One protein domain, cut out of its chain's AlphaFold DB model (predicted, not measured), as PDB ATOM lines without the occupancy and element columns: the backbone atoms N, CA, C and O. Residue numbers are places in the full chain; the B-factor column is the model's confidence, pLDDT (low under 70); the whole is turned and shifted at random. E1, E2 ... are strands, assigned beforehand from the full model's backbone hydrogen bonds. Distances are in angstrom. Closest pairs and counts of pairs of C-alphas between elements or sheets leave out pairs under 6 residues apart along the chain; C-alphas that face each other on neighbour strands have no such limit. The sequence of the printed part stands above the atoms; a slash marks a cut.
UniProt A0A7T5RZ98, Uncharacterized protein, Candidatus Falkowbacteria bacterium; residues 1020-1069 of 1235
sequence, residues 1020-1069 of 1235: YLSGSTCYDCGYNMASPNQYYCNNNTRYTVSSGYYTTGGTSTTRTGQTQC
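This is residues 1020 to 1069 of the 1235 residues of an uncharacterized protein of Candidatus Falkowbacteria bacterium (UniProt A0A7T5RZ98). Three small two-stranded hairpins follow one another along the longest axis, with E3 and E4 in the middle, E1 and E2 at one end and E5 and E6 at the other. The links between E2 and E3 and between E5 and E6 loop out to the same side of this row. The 50 printed residues hold six named strands, E1 to E6 in chain order, in three antiparallel sheets of two, and no named helix; the class is all strand, though only 23 residues are in named elements. The whole is compact, with a radius of gyration of the C-alphas of 10.2 A, and elongated, spanning 35 by 22 by 17 A.

E3 is residues 1039 to 1042, 10.4 A long, and E4 is residues 1045 to 1048, 10.2 A. E1, residues 1020 to 1022, begins at C-alpha 1020 (228.854, 194.650, 180.424), and E2 is residues 1025 to 1028, 10.3 A. E5 is residues 1053 to 1056, 9.4 A, and E6, residues 1065 to 1068, 10.6 A, ends at C-alpha 1068 (210.171, 196.442, 192.436).

The hairpin E3 and E4 is antiparallel at 147 degrees, with N 1040 and O 1047 within hydrogen-bond range at 3.0 A. The closest C-alphas of E1 and E4, Tyr 1020 and Thr 1045, are 4.9 A apart. The hairpin E1 and E2 has N 1020 and O 1027 within hydrogen-bond range at 2.9 A. E2 and E3 are only just apart, closest 8.3 A. The closest C-alphas of E3 and E6, Tyr 1040 and Gly 1065, are 5.6 A apart. The hairpin E5 and E6 has N 1054 and O 1067 within hydrogen-bond range at 2.8 A. E1 and E2 are apart from E5 and E6.

The farthest C-alphas, Ser 1024 and Cys 1069, are 35.1 A apart. The printed part has no cut and no long link. Its mean pLDDT is 79.2, with residues 1021 to 1026, 1032 to 1033 and 1043 to 1044 under 70.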
ATOM      1  N   TYR A1020     228.736 196.087 180.677       76.12
ATOM      2  CA  TYR A1020     228.854 194.650 180.424       76.12
ATOM      3  C   TYR A1020     230.011 194.362 179.463       76.12
ATOM      4  O   TYR A1020     230.354 195.191 178.618       76.12
ATOM      5  N   LEU A1021     230.605 193.177 179.591       69.44
ATOM      6  CA  LEU A1021     231.703 192.721 178.747       69.44
ATOM      7  C   LEU A1021     231.142 192.050 177.486       69.44
ATOM      8  O   LEU A1021     230.297 191.155 177.566       69.44
ATOM      9  N   SER A1022     231.617 192.465 176.314       65.94
ATOM     10  CA  SER A1022     231.293 191.830 175.036       65.94
ATOM     11  C   SER A1022     232.571 191.673 174.218       65.94
ATOM     12  O   SER A1022     233.146 192.653 173.754       65.94
ATOM     13  N   GLY A1023     233.054 190.435 174.092       68.38
ATOM     14  CA  GLY A1023     234.426 190.190 173.645       68.38
ATOM     15  C   GLY A1023     235.422 190.675 174.702       68.38
ATOM     16  O   GLY A1023     235.293 190.321 175.869       68.38
ATOM     17  N   SER A1024     236.388 191.497 174.294       55.72
ATOM     18  CA  SER A1024     237.385 192.136 175.169       55.72
ATOM     19  C   SER A1024     237.065 193.600 175.514       55.72
ATOM     20  O   SER A1024     237.888 194.276 176.128       55.72
ATOM     21  N   THR A1025     235.887 194.106 175.132       51.94
ATOM     22  CA  THR A1025     235.473 195.503 175.338       51.94
ATOM     23  C   THR A1025     234.275 195.626 176.275       51.94
ATOM     24  O   THR A1025     233.314 194.855 176.209       51.94
ATOM     25  N   CYS A1026     234.324 196.639 177.140       68.19
ATOM     26  CA  CYS A1026     233.227 197.023 178.022       68.19
ATOM     27  C   CYS A1026     232.294 198.016 177.320       68.19
ATOM     28  O   CYS A1026     232.754 198.987 176.719       68.19
ATOM     29  N   TYR A1027     230.987 197.783 177.421       76.44
ATOM     30  CA  TYR A1027     229.944 198.633 176.846       76.44
ATOM     31  C   TYR A1027     228.914 199.008 177.914       76.44
ATOM     32  O   TYR A1027     228.542 198.174 178.738       76.44
ATOM     33  N   ASP A1028     228.399 200.236 177.868       79.56
ATOM     34  CA  ASP A1028     227.273 200.680 178.701       79.56
ATOM     35  C   ASP A1028     226.048 199.760 178.550       79.56
ATOM     36  O   ASP A1028     225.710 199.315 177.448       79.56
ATOM     37  N   CYS A1029     225.314 199.521 179.639       79.50
ATOM     38  CA  CYS A1029     224.101 198.692 179.629       79.50
ATOM     39  C   CYS A1029     223.070 199.110 178.583       79.50
ATOM     40  O   CYS A1029     222.461 198.247 177.960       79.50
ATOM     41  N   GLY A1030     222.898 200.408 178.351       77.12
ATOM     42  CA  GLY A1030     221.992 200.960 177.346       77.12
ATOM     43  C   GLY A1030     222.602 201.139 175.954       77.12
ATOM     44  O   GLY A1030     221.931 201.680 175.078       77.12
ATOM     45  N   TYR A1031     223.862 200.744 175.735       79.62
ATOM     46  CA  TYR A1031     224.564 201.001 174.478       79.62
ATOM     47  C   TYR A1031     223.849 200.362 173.281       79.62
ATOM     48  O   TYR A1031     223.611 199.151 173.257       79.62
ATOM     49  N   ASN A1032     223.553 201.206 172.285       69.94
ATOM     50  CA  ASN A1032     222.883 200.873 171.026       69.94
ATOM     51  C   ASN A1032     221.500 200.200 171.194       69.94
ATOM     52  O   ASN A1032     221.148 199.273 170.467       69.94
ATOM     53  N   MET A1033     220.716 200.656 172.180       69.25
ATOM     54  CA  MET A1033     219.372 200.145 172.476       69.25
ATOM     55  C   MET A1033     218.304 201.234 172.358       69.25
ATOM     56  O   MET A1033     218.435 202.311 172.931       69.25
ATOM     57  N   ALA A1034     217.188 200.916 171.695       74.06
ATOM     58  CA  ALA A1034     216.044 201.821 171.535       74.06
ATOM     59  C   ALA A1034     215.277 202.113 172.845       74.06
ATOM     60  O   ALA A1034     214.408 202.978 172.885       74.06
ATOM     61  N   SER A1035     215.550 201.375 173.926       78.06
ATOM     62  CA  SER A1035     214.930 201.565 175.245       78.06
ATOM     63  C   SER A1035     215.916 201.167 176.351       78.06
ATOM     64  O   SER A1035     215.809 200.077 176.915       78.06
ATOM     65  N   PRO A1036     216.914 202.016 176.662       79.06
ATOM     66  CA  PRO A1036     218.048 201.625 177.501       79.06
ATOM     67  C   PRO A1036     217.661 201.345 178.967       79.06
ATOM     68  O   PRO A1036     218.272 200.492 179.601       79.06
ATOM     69  N   ASN A1037     216.573 201.948 179.471       80.50
ATOM     70  CA  ASN A1037     216.041 201.680 180.816       80.50
ATOM     71  C   ASN A1037     215.446 200.264 180.996       80.50
ATOM     72  O   ASN A1037     215.067 199.925 182.111       80.50
ATOM     73  N   GLN A1038     215.352 199.432 179.949       83.38
ATOM     74  CA  GLN A1038     214.915 198.027 180.060       83.38
ATOM     75  C   GLN A1038     216.040 197.066 180.478       83.38
ATOM     76  O   GLN A1038     215.804 195.862 180.614       83.38
ATOM     77  N   TYR A1039     217.257 197.575 180.687       84.31
ATOM     78  CA  TYR A1039     218.442 196.774 180.973       84.31
ATOM     79  C   TYR A1039     219.258 197.370 182.120       84.31
ATOM     80  O   TYR A1039     219.336 198.587 182.273       84.31
ATOM     81  N   TYR A1040     219.908 196.505 182.893       87.31
ATOM     82  CA  TYR A1040     220.909 196.868 183.898       87.31
ATOM     83  C   TYR A1040     222.082 195.885 183.834       87.31
ATOM     84  O   TYR A1040     221.921 194.784 183.311       87.31
ATOM     85  N   CYS A1041     223.256 196.248 184.347       82.81
ATOM     86  CA  CYS A1041     224.414 195.354 184.375       82.81
ATOM     87  C   CYS A1041     224.991 195.224 185.772       82.81
ATOM     88  O   CYS A1041     225.210 196.210 186.472       82.81
ATOM     89  N   ASN A1042     225.308 193.988 186.125       76.50
ATOM     90  CA  ASN A1042     226.025 193.641 187.338       76.50
ATOM     91  C   ASN A1042     227.086 192.596 186.963       76.50
ATOM     92  O   ASN A1042     226.819 191.739 186.120       76.50
ATOM     93  N   ASN A1043     228.289 192.693 187.534       66.75
ATOM     94  CA  ASN A1043     229.415 191.779 187.302       66.75
ATOM     95  C   ASN A1043     229.590 191.380 185.821       66.75
ATOM     96  O   ASN A1043     229.373 190.230 185.430       66.75
ATOM     97  N   ASN A1044     229.934 192.367 184.986       67.19
ATOM     98  CA  ASN A1044     230.193 192.237 183.542       67.19
ATOM     99  C   ASN A1044     229.013 191.729 182.693       67.19
ATOM    100  O   ASN A1044     229.169 191.549 181.485       67.19
ATOM    101  N   THR A1045     227.838 191.506 183.282       72.31
ATOM    102  CA  THR A1045     226.713 190.825 182.640       72.31
ATOM    103  C   THR A1045     225.528 191.775 182.520       72.31
ATOM    104  O   THR A1045     225.103 192.367 183.509       72.31
ATOM    105  N   ARG A1046     224.971 191.915 181.310       83.06
ATOM    106  CA  ARG A1046     223.736 192.675 181.058       83.06
ATOM    107  C   ARG A1046     222.515 191.793 181.336       83.06
ATOM    108  O   ARG A1046     222.377 190.716 180.758       83.06
ATOM    109  N   TYR A1047     221.598 192.297 182.148       82.12
ATOM    110  CA  TYR A1047     220.319 191.691 182.498       82.12
ATOM    111  C   TYR A1047     219.161 192.514 181.924       82.12
ATOM    112  O   TYR A1047     219.221 193.742 181.872       82.12
ATOM    113  N   THR A1048     218.092 191.836 181.511       86.56
ATOM    114  CA  THR A1048     216.785 192.457 181.249       86.56
ATOM    115  C   THR A1048     216.061 192.711 182.563       86.56
ATOM    116  O   THR A1048     216.046 191.837 183.434       86.56
ATOM    117  N   VAL A1049     215.407 193.861 182.680       85.69
ATOM    118  CA  VAL A1049     214.571 194.193 183.839       85.69
ATOM    119  C   VAL A1049     213.364 193.261 183.902       85.69
ATOM    120  O   VAL A1049     212.781 192.885 182.884       85.69
ATOM    121  N   SER A1050     213.005 192.858 185.114       88.06
ATOM    122  CA  SER A1050     211.882 191.965 185.391       88.06
ATOM    123  C   SER A1050     210.552 192.720 185.314       88.06
ATOM    124  O   SER A1050     210.475 193.901 185.643       88.06
ATOM    125  N   SER A1051     209.480 192.045 184.891       84.69
ATOM    126  CA  SER A1051     208.143 192.656 184.880       84.69
ATOM    127  C   SER A1051     207.736 193.063 186.302       84.69
ATOM    128  O   SER A1051     207.913 192.271 187.226       84.69
ATOM    129  N   GLY A1052     207.244 194.290 186.484       84.38
ATOM    130  CA  GLY A1052     206.959 194.866 187.808       84.38
ATOM    131  C   GLY A1052     208.156 195.551 188.486       84.38
ATOM    132  O   GLY A1052     208.024 196.029 189.613       84.38
ATOM    133  N   TYR A1053     209.310 195.637 187.813       91.31
ATOM    134  CA  TYR A1053     210.522 196.294 188.312       91.31
ATOM    135  C   TYR A1053     210.928 197.481 187.422       91.31
ATOM    136  O   TYR A1053     210.667 197.504 186.217       91.31
ATOM    137  N   TYR A1054     211.597 198.463 188.024       89.44
ATOM    138  CA  TYR A1054     212.237 199.595 187.354       89.44
ATOM    139  C   TYR A1054     213.749 199.578 187.590       89.44
ATOM    140  O   TYR A1054     214.231 198.966 188.543       89.44
ATOM    141  N   THR A1055     214.519 200.226 186.712       89.88
ATOM    142  CA  THR A1055     215.984 200.269 186.843       89.88
ATOM    143  C   THR A1055     216.462 201.225 187.924       89.88
ATOM    144  O   THR A1055     215.928 202.321 188.096       89.88
ATOM    145  N   THR A1056     217.531 200.829 188.615       88.12
ATOM    146  CA  THR A1056     218.170 201.611 189.677       88.12
ATOM    147  C   THR A1056     219.693 201.662 189.519       88.12
ATOM    148  O   THR A1056     220.303 200.861 188.805       88.12
ATOM    149  N   GLY A1057     220.302 202.681 190.138       76.38
ATOM    150  CA  GLY A1057     221.714 203.038 189.957       76.38
ATOM    151  C   GLY A1057     222.029 203.687 188.600       76.38
ATOM    152  O   GLY A1057     221.227 203.632 187.667       76.38
ATOM    153  N   GLY A1058     223.201 204.322 188.504       79.62
ATOM    154  CA  GLY A1058     223.755 204.885 187.263       79.62
ATOM    155  C   GLY A1058     222.879 205.907 186.519       79.62
ATOM    156  O   GLY A1058     221.932 206.482 187.062       79.62
ATOM    157  N   THR A1059     223.206 206.131 185.246       79.81
ATOM    158  CA  THR A1059     222.401 206.909 184.286       79.81
ATOM    159  C   THR A1059     221.421 205.993 183.545       79.81
ATOM    160  O   THR A1059     221.412 204.781 183.754       79.81
ATOM    161  N   SER A1060     220.610 206.535 182.630       72.81
ATOM    162  CA  SER A1060     219.730 205.728 181.767       72.81
ATOM    163  C   SER A1060     220.466 204.679 180.921       72.81
ATOM    164  O   SER A1060     219.828 203.713 180.510       72.81
ATOM    165  N   THR A1061     221.777 204.829 180.679       79.12
ATOM    166  CA  THR A1061     222.610 203.841 179.970       79.12
ATOM    167  C   THR A1061     223.515 203.014 180.881       79.12
ATOM    168  O   THR A1061     223.967 201.967 180.435       79.12
ATOM    169  N   THR A1062     223.748 203.404 182.139       82.69
ATOM    170  CA  THR A1062     224.671 202.707 183.064       82.69
ATOM    171  C   THR A1062     223.980 202.115 184.297       82.69
ATOM    172  O   THR A1062     224.560 202.028 185.378       82.69
ATOM    173  N   ARG A1063     222.718 201.700 184.151       84.00
ATOM    174  CA  ARG A1063     221.914 201.071 185.214       84.00
ATOM    175  C   ARG A1063     222.617 199.859 185.825       84.00
ATOM    176  O   ARG A1063     223.083 198.986 185.098       84.00
ATOM    177  N   THR A1064     222.650 199.777 187.154       85.94
ATOM    178  CA  THR A1064     223.410 198.746 187.890       85.94
ATOM    179  C   THR A1064     222.523 197.715 188.587       85.94
ATOM    180  O   THR A1064     222.978 196.619 188.910       85.94
ATOM    181  N   GLY A1065     221.241 198.033 188.783       84.94
ATOM    182  CA  GLY A1065     220.271 197.162 189.432       84.94
ATOM    183  C   GLY A1065     218.839 197.383 188.956       84.94
ATOM    184  O   GLY A1065     218.562 198.149 188.027       84.94
ATOM    185  N   GLN A1066     217.922 196.691 189.626       91.44
ATOM    186  CA  GLN A1066     216.481 196.845 189.468       91.44
ATOM    187  C   GLN A1066     215.796 196.815 190.839       91.44
ATOM    188  O   GLN A1066     216.287 196.179 191.773       91.44
ATOM    189  N   THR A1067     214.641 197.464 190.950       91.88
ATOM    190  CA  THR A1067     213.840 197.544 192.179       91.88
ATOM    191  C   THR A1067     212.363 197.381 191.829       91.88
ATOM    192  O   THR A1067     211.930 197.821 190.767       91.88
ATOM    193  N   GLN A1068     211.599 196.681 192.669       91.50
ATOM    194  CA  GLN A1068     210.171 196.442 192.436       91.50
ATOM    195  C   GLN A1068     209.390 197.744 192.645       91.50
ATOM    196  O   GLN A1068     209.732 198.507 193.546       91.50
ATOM    197  N   CYS A1069     208.346 198.001 191.852       89.44
ATOM    198  CA  CYS A1069     207.440 199.112 192.155       89.44
ATOM    199  C   CYS A1069     206.720 198.872 193.486       89.44
ATOM    200  O   CYS A1069     206.156 197.798 193.702       89.44
TER     201      CYS A1069